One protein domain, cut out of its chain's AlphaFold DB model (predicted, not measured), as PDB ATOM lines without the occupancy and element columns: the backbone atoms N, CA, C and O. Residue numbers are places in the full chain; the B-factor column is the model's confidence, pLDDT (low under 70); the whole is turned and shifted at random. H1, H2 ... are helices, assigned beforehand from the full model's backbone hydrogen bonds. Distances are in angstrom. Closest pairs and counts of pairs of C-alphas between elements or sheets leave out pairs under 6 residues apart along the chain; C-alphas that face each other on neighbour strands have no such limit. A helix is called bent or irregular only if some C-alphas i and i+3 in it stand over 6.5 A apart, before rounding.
ATOM      1  N   LEU A  54       3.153   7.082  18.281       82.94
ATOM      2  CA  LEU A  54       3.698   6.847  16.945       82.94
ATOM      3  C   LEU A  54       5.153   6.364  17.065       82.94
ATOM      4  O   LEU A  54       6.080   7.165  16.896       82.94
ATOM      5  N   PRO A  55       5.386   5.086  17.409       84.38
ATOM      6  CA  PRO A  55       6.732   4.559  17.625       84.38
ATOM      7  C   PRO A  55       7.612   4.671  16.373       84.38
ATOM      8  O   PRO A  55       8.794   4.985  16.480       84.38
ATOM      9  N   LYS A  56       7.045   4.524  15.167       85.38
ATOM     10  CA  LYS A  56       7.802   4.665  13.910       85.38
ATOM     11  C   LYS A  56       8.261   6.097  13.643       85.38
ATOM     12  O   LYS A  56       9.191   6.312  12.872       85.38
ATOM     13  N   CYS A  57       7.638   7.075  14.293       84.69
ATOM     14  CA  CYS A  57       7.999   8.484  14.198       84.69
ATOM     15  C   CYS A  57       8.918   8.958  15.329       84.69
ATOM     16  O   CYS A  57       9.257  10.142  15.359       84.69
ATOM     17  N   GLU A  58       9.319   8.085  16.259       86.25
ATOM     18  CA  GLU A  58      10.037   8.481  17.474       86.25
ATOM     19  C   GLU A  58      11.324   9.252  17.169       86.25
ATOM     20  O   GLU A  58      11.540  10.338  17.710       86.25
ATOM     21  N   GLU A  59      12.153   8.746  16.255       85.94
ATOM     22  CA  GLU A  59      13.419   9.391  15.894       85.94
ATOM     23  C   GLU A  59      13.206  10.777  15.282       85.94
ATOM     24  O   GLU A  59      13.905  11.737  15.619       85.94
ATOM     25  N   PHE A  60      12.207  10.905  14.410       86.12
ATOM     26  CA  PHE A  60      11.870  12.177  13.786       86.12
ATOM     27  C   PHE A  60      11.337  13.179  14.821       86.12
ATOM     28  O   PHE A  60      11.777  14.329  14.869       86.12
ATOM     29  N   MET A  61      10.439  12.735  15.701       85.25
ATOM     30  CA  MET A  61       9.879  13.563  16.772       85.25
ATOM     31  C   MET A  61      10.940  13.982  17.788       85.25
ATOM     32  O   MET A  61      10.902  15.108  18.288       85.25
ATOM     33  N   LYS A  62      11.932  13.126  18.048       86.69
ATOM     34  CA  LYS A  62      13.095  13.470  18.863       86.69
ATOM     35  C   LYS A  62      13.883  14.626  18.243       86.69
ATOM     36  O   LYS A  62      14.149  15.593  18.946       86.69
ATOM     37  N   LYS A  63      14.157  14.597  16.933       86.94
ATOM     38  CA  LYS A  63      14.840  15.707  16.235       86.94
ATOM     39  C   LYS A  63      14.062  17.023  16.338       86.94
ATOM     40  O   LYS A  63      14.656  18.066  16.602       86.94
ATOM     41  N   VAL A  64      12.735  16.982  16.176       86.69
ATOM     42  CA  VAL A  64      11.860  18.158  16.380       86.69
ATOM     43  C   VAL A  64      11.972  18.679  17.807       86.69
ATOM     44  O   VAL A  64      12.099  19.885  18.021       86.69
ATOM     45  N   HIS A  65      11.970  17.780  18.786       83.62
ATOM     46  CA  HIS A  65      12.083  18.159  20.184       83.62
ATOM     47  C   HIS A  65      13.449  18.767  20.530       83.62
ATOM     48  O   HIS A  65      13.511  19.745  21.276       83.62
ATOM     49  N   ASP A  66      14.529  18.236  19.964       88.25
ATOM     50  CA  ASP A  66      15.872  18.776  20.154       88.25
ATOM     51  C   ASP A  66      15.978  20.184  19.546       88.25
ATOM     52  O   ASP A  66      16.460  21.099  20.212       88.25
ATOM     53  N   LYS A  67      15.390  20.419  18.361       87.75
ATOM     54  CA  LYS A  67      15.305  21.769  17.775       87.75
ATOM     55  C   LYS A  67      14.461  22.746  18.588       87.75
ATOM     56  O   LYS A  67      14.833  23.909  18.704       87.75
ATOM     57  N   LEU A  68      13.366  22.296  19.198       85.00
ATOM     58  CA  LEU A  68      12.596  23.128  20.130       85.00
ATOM     59  C   LEU A  68      13.438  23.561  21.338       85.00
ATOM     60  O   LEU A  68      13.368  24.713  21.759       85.00
ATOM     61  N   LYS A  69      14.269  22.662  21.880       83.00
ATOM     62  CA  LYS A  69      15.178  23.005  22.982       83.00
ATOM     63  C   LYS A  69      16.264  23.980  22.544       83.00
ATOM     64  O   LYS A  69      16.516  24.944  23.260       83.00
ATOM     65  N   GLU A  70      16.879  23.746  21.386       84.94
ATOM     66  CA  GLU A  70      17.900  24.636  20.819       84.94
ATOM     67  C   GLU A  70      17.359  26.051  20.570       84.94
ATOM     68  O   GLU A  70      18.045  27.029  20.856       84.94
ATOM     69  N   ASN A  71      16.109  26.170  20.113       80.06
ATOM     70  CA  ASN A  71      15.451  27.456  19.869       80.06
ATOM     71  C   ASN A  71      15.051  28.202  21.158       80.06
ATOM     72  O   ASN A  71      14.534  29.317  21.088       80.06
ATOM     73  N   GLY A  72      15.263  27.608  22.337       72.62
ATOM     74  CA  GLY A  72      14.845  28.187  23.615       72.62
ATOM     75  C   GLY A  72      13.343  28.057  23.891       72.62
ATOM     76  O   GLY A  72      12.834  28.672  24.831       72.62
ATOM     77  N   SER A  73      12.628  27.229  23.121       76.25
ATOM     78  CA  SER A  73      11.198  26.944  23.276       76.25
ATOM     79  C   SER A  73      10.970  25.987  24.464       76.25
ATOM     80  O   SER A  73      10.597  24.823  24.323       76.25
ATOM     81  N   GLY A  74      11.281  26.459  25.673       69.06
ATOM     82  CA  GLY A  74      11.122  25.717  26.925       69.06
ATOM     83  C   GLY A  74       9.691  25.747  27.484       69.06
ATOM     84  O   GLY A  74       8.807  26.378  26.909       69.06
ATOM     85  N   PRO A  75       9.439  25.146  28.658       64.56
ATOM     86  CA  PRO A  75       8.110  25.127  29.290       64.56
ATOM     87  C   PRO A  75       7.566  26.520  29.653       64.56
ATOM     88  O   PRO A  75       6.365  26.683  29.851       64.56
ATOM     89  N   PHE A  76       8.435  27.533  29.718       72.75
ATOM     90  CA  PHE A  76       8.056  28.931  29.943       72.75
ATOM     91  C   PHE A  76       7.985  29.758  28.655       72.75
ATOM     92  O   PHE A  76       7.589  30.924  28.701       72.75
ATOM     93  N   SER A  77       8.352  29.177  27.509       73.19
ATOM     94  CA  SER A  77       8.143  29.832  26.221       73.19
ATOM     95  C   SER A  77       6.645  30.061  26.013       73.19
ATOM     96  O   SER A  77       5.810  29.266  26.452       73.19
ATOM     97  N   CYS A  78       6.292  31.203  25.421       84.31
ATOM     98  CA  CYS A  78       4.904  31.621  25.214       84.31
ATOM     99  C   CYS A  78       4.077  31.874  26.489       84.31
ATOM    100  O   CYS A  78       2.861  32.013  26.388       84.31
ATOM    101  N   ARG A  79       4.682  31.961  27.686       83.06
ATOM    102  CA  ARG A  79       3.931  32.222  28.930       83.06
ATOM    103  C   ARG A  79       3.173  33.550  28.885       83.06
ATOM    104  O   ARG A  79       2.023  33.602  29.325       83.06
ATOM    105  N   ASP A  80       3.813  34.571  28.333       85.38
ATOM    106  CA  ASP A  80       3.311  35.945  28.330       85.38
ATOM    107  C   ASP A  80       2.653  36.317  26.982       85.38
ATOM    108  O   ASP A  80       2.287  37.465  26.761       85.38
ATOM    109  N   ALA A  81       2.491  35.345  26.073       84.75
ATOM    110  CA  ALA A  81       1.811  35.548  24.797       84.75
ATOM    111  C   ALA A  81       0.287  35.628  24.986       84.75
ATOM    112  O   ALA A  81      -0.284  34.830  25.730       84.75
ATOM    113  N   GLU A  82      -0.360  36.537  24.250       87.88
ATOM    114  CA  GLU A  82      -1.822  36.702  24.218       87.88
ATOM    115  C   GLU A  82      -2.518  35.399  23.789       87.88
ATOM    116  O   GLU A  82      -3.381  34.885  24.499       87.88
ATOM    117  N   ASN A  83      -2.033  34.784  22.702       89.19
ATOM    118  CA  ASN A  83      -2.460  33.467  22.236       89.19
ATOM    119  C   ASN A  83      -1.364  32.425  22.472       89.19
ATOM    120  O   ASN A  83      -0.500  32.180  21.625       89.19
ATOM    121  N   ARG A  84      -1.410  31.757  23.629       84.44
ATOM    122  CA  ARG A  84      -0.418  30.728  23.989       84.44
ATOM    123  C   ARG A  84      -0.334  29.587  22.976       84.44
ATOM    124  O   ARG A  84       0.767  29.138  22.670       84.44
ATOM    125  N   ASN A  85      -1.473  29.129  22.461       83.00
ATOM    126  CA  ASN A  85      -1.528  27.990  21.538       83.00
ATOM    127  C   ASN A  85      -0.890  28.334  20.191       83.00
ATOM    128  O   ASN A  85      -0.083  27.571  19.670       83.00
ATOM    129  N   GLU A  86      -1.191  29.520  19.669       87.88
ATOM    130  CA  GLU A  86      -0.609  30.016  18.425       87.88
ATOM    131  C   GLU A  86       0.902  30.225  18.561       87.88
ATOM    132  O   GLU A  86       1.674  29.802  17.702       87.88
ATOM    133  N   CYS A  87       1.349  30.794  19.684       86.62
ATOM    134  CA  CYS A  87       2.772  30.948  19.956       86.62
ATOM    135  C   CYS A  87       3.491  29.588  20.014       86.62
ATOM    136  O   CYS A  87       4.503  29.403  19.338       86.62
ATOM    137  N   LYS A  88       2.943  28.603  20.741       85.25
ATOM    138  CA  LYS A  88       3.511  27.245  20.804       85.25
ATOM    139  C   LYS A  88       3.558  26.576  19.431       85.25
ATOM    140  O   LYS A  88       4.558  25.946  19.092       85.25
ATOM    141  N   PHE A  89       2.501  26.731  18.637       86.75
ATOM    142  CA  PHE A  89       2.449  26.205  17.276       86.75
ATOM    143  C   PHE A  89       3.534  26.825  16.391       86.75
ATOM    144  O   PHE A  89       4.239  26.110  15.680       86.75
ATOM    145  N   ASN A  90       3.728  28.141  16.476       88.94
ATOM    146  CA  ASN A  90       4.765  28.837  15.722       88.94
ATOM    147  C   ASN A  90       6.175  28.378  16.116       88.94
ATOM    148  O   ASN A  90       7.013  28.168  15.241       88.94
ATOM    149  N   GLU A  91       6.436  28.165  17.405       88.12
ATOM    150  CA  GLU A  91       7.711  27.611  17.880       88.12
ATOM    151  C   GLU A  91       7.951  26.189  17.349       88.12
ATOM    152  O   GLU A  91       9.041  25.874  16.859       88.12
ATOM    153  N   LEU A  92       6.914  25.350  17.343       86.50
ATOM    154  CA  LEU A  92       6.973  24.012  16.757       86.50
ATOM    155  C   LEU A  92       7.226  24.053  15.246       86.50
ATOM    156  O   LEU A  92       8.050  23.291  14.737       86.50
ATOM    157  N   MET A  93       6.584  24.971  14.525       89.25
ATOM    158  CA  MET A  93       6.809  25.156  13.093       89.25
ATOM    159  C   MET A  93       8.229  25.634  12.790       89.25
ATOM    160  O   MET A  93       8.859  25.101  11.876       89.25
ATOM    161  N   LYS A  94       8.777  26.567  13.576       87.88
ATOM    162  CA  LYS A  94      10.188  26.974  13.458       87.88
ATOM    163  C   LYS A  94      11.124  25.781  13.639       87.88
ATOM    164  O   LYS A  94      12.018  25.579  12.820       87.88
ATOM    165  N   ALA A  95      10.895  24.960  14.663       88.50
ATOM    166  CA  ALA A  95      11.687  23.757  14.899       88.50
ATOM    167  C   ALA A  95      11.569  22.747  13.745       88.50
ATOM    168  O   ALA A  95      12.576  22.192  13.308       88.50
ATOM    169  N   ARG A  96      10.365  22.554  13.186       86.12
ATOM    170  CA  ARG A  96      10.157  21.683  12.019       86.12
ATOM    171  C   ARG A  96      10.900  22.184  10.783       86.12
ATOM    172  O   ARG A  96      11.481  21.363  10.071       86.12
ATOM    173  N   LEU A  97      10.856  23.490  10.521       88.12
ATOM    174  CA  LEU A  97      11.513  24.126   9.375       88.12
ATOM    175  C   LEU A  97      13.042  24.060   9.471       88.12
ATOM    176  O   LEU A  97      13.709  24.003   8.444       88.12
ATOM    177  N   ALA A  98      13.596  23.999  10.684       88.75
ATOM    178  CA  ALA A  98      15.030  23.833  10.915       88.75
ATOM    179  C   ALA A  98      15.553  22.410  10.625       88.75
ATOM    180  O   ALA A  98      16.762  22.181  10.674       88.75
ATOM    181  N   ILE A  99      14.673  21.444  10.338       88.62
ATOM    182  CA  ILE A  99      15.045  20.055  10.044       88.62
ATOM    183  C   ILE A  99      14.941  19.822   8.533       88.62
ATOM    184  O   ILE A  99      13.823  19.762   8.010       88.62
ATOM    185  N   PRO A 100      16.069  19.635   7.823       87.12
ATOM    186  CA  PRO A 100      16.063  19.443   6.370       87.12
ATOM    187  C   PRO A 100      15.482  18.085   5.954       87.12
ATOM    188  O   PRO A 100      15.045  17.900   4.819       87.12
ATOM    189  N   GLU A 101      15.459  17.125   6.874       88.19
ATOM    190  CA  GLU A 101      14.986  15.774   6.620       88.19
ATOM    191  C   GLU A 101      13.454  15.677   6.624       88.19
ATOM    192  O   GLU A 101      12.729  16.370   7.356       88.19
ATOM    193  N   LYS A 102      12.949  14.766   5.792       86.06
ATOM    194  CA  LYS A 102      11.551  14.338   5.816       86.06
ATOM    195  C   LYS A 102      11.394  13.150   6.773       86.06
ATOM    196  O   LYS A 102      12.359  12.413   6.962       86.06
ATOM    197  N   PRO A 103      10.200  12.951   7.360       87.12
ATOM    198  CA  PRO A 103       9.917  11.730   8.103       87.12
ATOM    199  C   PRO A 103      10.066  10.512   7.184       87.12
ATOM    200  O   PRO A 103       9.862  10.624   5.971       87.12
ATOM    201  N   SER A 104      10.403   9.358   7.759       89.38
ATOM    202  CA  SER A 104      10.448   8.097   7.017       89.38
ATOM    203  C   SER A 104       9.070   7.745   6.449       89.38
ATOM    204  O   SER A 104       8.036   8.147   6.989       89.38
ATOM    205  N   SER A 105       9.044   6.973   5.361       88.88
ATOM    206  CA  SER A 105       7.793   6.470   4.781       88.88
ATOM    207  C   SER A 105       6.997   5.636   5.784       88.88
ATOM    208  O   SER A 105       5.788   5.799   5.859       88.88
ATOM    209  N   GLU A 106       7.667   4.821   6.605       87.25
ATOM    210  CA  GLU A 106       7.030   4.025   7.667       87.25
ATOM    211  C   GLU A 106       6.360   4.892   8.738       87.25
ATOM    212  O   GLU A 106       5.252   4.594   9.173       87.25
ATOM    213  N   CYS A 107       7.008   5.988   9.149       87.06
ATOM    214  CA  CYS A 107       6.404   6.952  10.066       87.06
ATOM    215  C   CYS A 107       5.148   7.575   9.449       87.06
ATOM    216  O   CYS A 107       4.108   7.647  10.096       87.06
ATOM    217  N   LEU A 108       5.231   8.005   8.187       89.00
ATOM    218  CA  LEU A 108       4.090   8.597   7.493       89.00
ATOM    219  C   LEU A 108       2.938   7.603   7.331       89.00
ATOM    220  O   LEU A 108       1.795   7.973   7.562       89.00
ATOM    221  N   ASP A 109       3.231   6.353   6.981       89.00
ATOM    222  CA  ASP A 109       2.232   5.292   6.846       89.00
ATOM    223  C   ASP A 109       1.514   5.011   8.174       89.00
ATOM    224  O   ASP A 109       0.286   5.002   8.221       89.00
ATOM    225  N   GLN A 110       2.259   4.899   9.280       84.81
ATOM    226  CA  GLN A 110       1.669   4.745  10.613       84.81
ATOM    227  C   GLN A 110       0.770   5.933  10.983       84.81
ATOM    228  O   GLN A 110      -0.301   5.766  11.568       84.81
ATOM    229  N   VAL A 111       1.187   7.142  10.610       86.56
ATOM    230  CA  VAL A 111       0.413   8.366  10.811       86.56
ATOM    231  C   VAL A 111      -0.896   8.353  10.008       86.56
ATOM    232  O   VAL A 111      -1.941   8.721  10.547       86.56
ATOM    233  N   TYR A 112      -0.863   7.921   8.745       86.81
ATOM    234  CA  TYR A 112      -2.073   7.801   7.927       86.81
ATOM    235  C   TYR A 112      -3.012   6.719   8.458       86.81
ATOM    236  O   TYR A 112      -4.195   6.991   8.635       86.81
ATOM    237  N   LYS A 113      -2.490   5.543   8.817       84.62
ATOM    238  CA  LYS A 113      -3.285   4.461   9.418       84.62
ATOM    239  C   LYS A 113      -3.979   4.899  10.704       84.62
ATOM    240  O   LYS A 113      -5.162   4.625  10.885       84.62
ATOM    241  N   PHE A 114      -3.275   5.645  11.560       85.44
ATOM    242  CA  PHE A 114      -3.862   6.233  12.764       85.44
ATOM    243  C   PHE A 114      -5.022   7.188  12.435       85.44
ATOM    244  O   PHE A 114      -6.070   7.123  13.072       85.44
ATOM    245  N   LEU A 115      -4.858   8.053  11.430       85.25
ATOM    246  CA  LEU A 115      -5.899   8.989  10.993       85.25
ATOM    247  C   LEU A 115      -7.119   8.314  10.376       85.25
ATOM    248  O   LEU A 115      -8.242   8.776  10.568       85.25
ATOM    249  N   GLU A 116      -6.891   7.255   9.612       87.62
ATOM    250  CA  GLU A 116      -7.939   6.475   8.959       87.62
ATOM    251  C   GLU A 116      -8.638   5.519   9.939       87.62
ATOM    252  O   GLU A 116      -9.660   4.927   9.598       87.62
ATOM    253  N   GLY A 117      -8.118   5.382  11.165       80.81
ATOM    254  CA  GLY A 117      -8.644   4.458  12.168       80.81
ATOM    255  C   GLY A 117      -8.384   2.988  11.828       80.81
ATOM    256  O   GLY A 117      -9.098   2.114  12.312       80.81
ATOM    257  N   VAL A 118      -7.379   2.704  10.994       73.38
ATOM    258  CA  VAL A 118      -7.009   1.347  10.579       73.38
ATOM    259  C   VAL A 118      -5.992   0.787  11.572       73.38
ATOM    260  O   VAL A 118      -4.877   1.293  11.696       73.38
ATOM    261  N   SER A 119      -6.358  -0.272  12.294       62.03
ATOM    262  CA  SER A 119      -5.442  -0.959  13.208       62.03
ATOM    263  C   SER A 119      -4.443  -1.834  12.444       62.03
ATOM    264  O   SER A 119      -4.837  -2.610  11.570       62.03
ATOM    265  N   GLU A 120      -3.160  -1.774  12.829       57.41
ATOM    266  CA  GLU A 120      -2.066  -2.612  12.288       57.41
ATOM    267  C   GLU A 120      -2.326  -4.130  12.432       57.41
ATOM    268  O   GLU A 120      -1.677  -4.933  11.771       57.41
TER     269      GLU A 120
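Overview. This is residues 54 to 120 of the 133 residues of a protein of Nephila pilipes (UniProt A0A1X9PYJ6). Picture a loose, open bracket: H1 makes the bar, and H2 and H3 are two legs set crosswise near its two ends. The printed part has 67 residues with three named helices, H1, H2, H3 in chain order, and no named strand: all helix. It is loose, radius of gyration of the C-alphas 14.1 A, and elongated, spanning 42 by 24 by 16 A.

Along the chain. Find C-alpha 55 at (6.732, 4.559, 17.625); from there H1 runs 23.2 A to residue 70, irregular, with C-alphas 56 and 59 7.6 A apart, and a kink of 27 degrees near residue 62. H2, residues 84 to 97, covers 20.0 A. H3, residues 105 to 116, covers 16.3 A and ends at (-7.939, 6.475, 8.959).

Arrangement. Look at Lys 56 and Cys 107, C-alphas 4.7 A apart, the closest of H1 and H3, which touch about perpendicular at 77 degrees, H1 with residues 55 to 57 alone. H1 touches H2 with residues 64 to 68 alone, about perpendicular at 76 degrees; the closest C-alphas, of Lys 67 and Ala 95, are 5.0 A apart. H2 and H3 are apart. Every O i to N i+4 pair is within hydrogen-bond range in H2 and H3, 10 of 12 in H1.

Size, cuts and confidence. The C-alphas of Asp 80 and Glu 120 are farthest apart, 42.1 A. The printed part has no cut; the link from H1 to H2 is long, and residues 80 to 85 stand free. In this model, pLDDT is under 70 at residues 74 to 75 and 119 to 120.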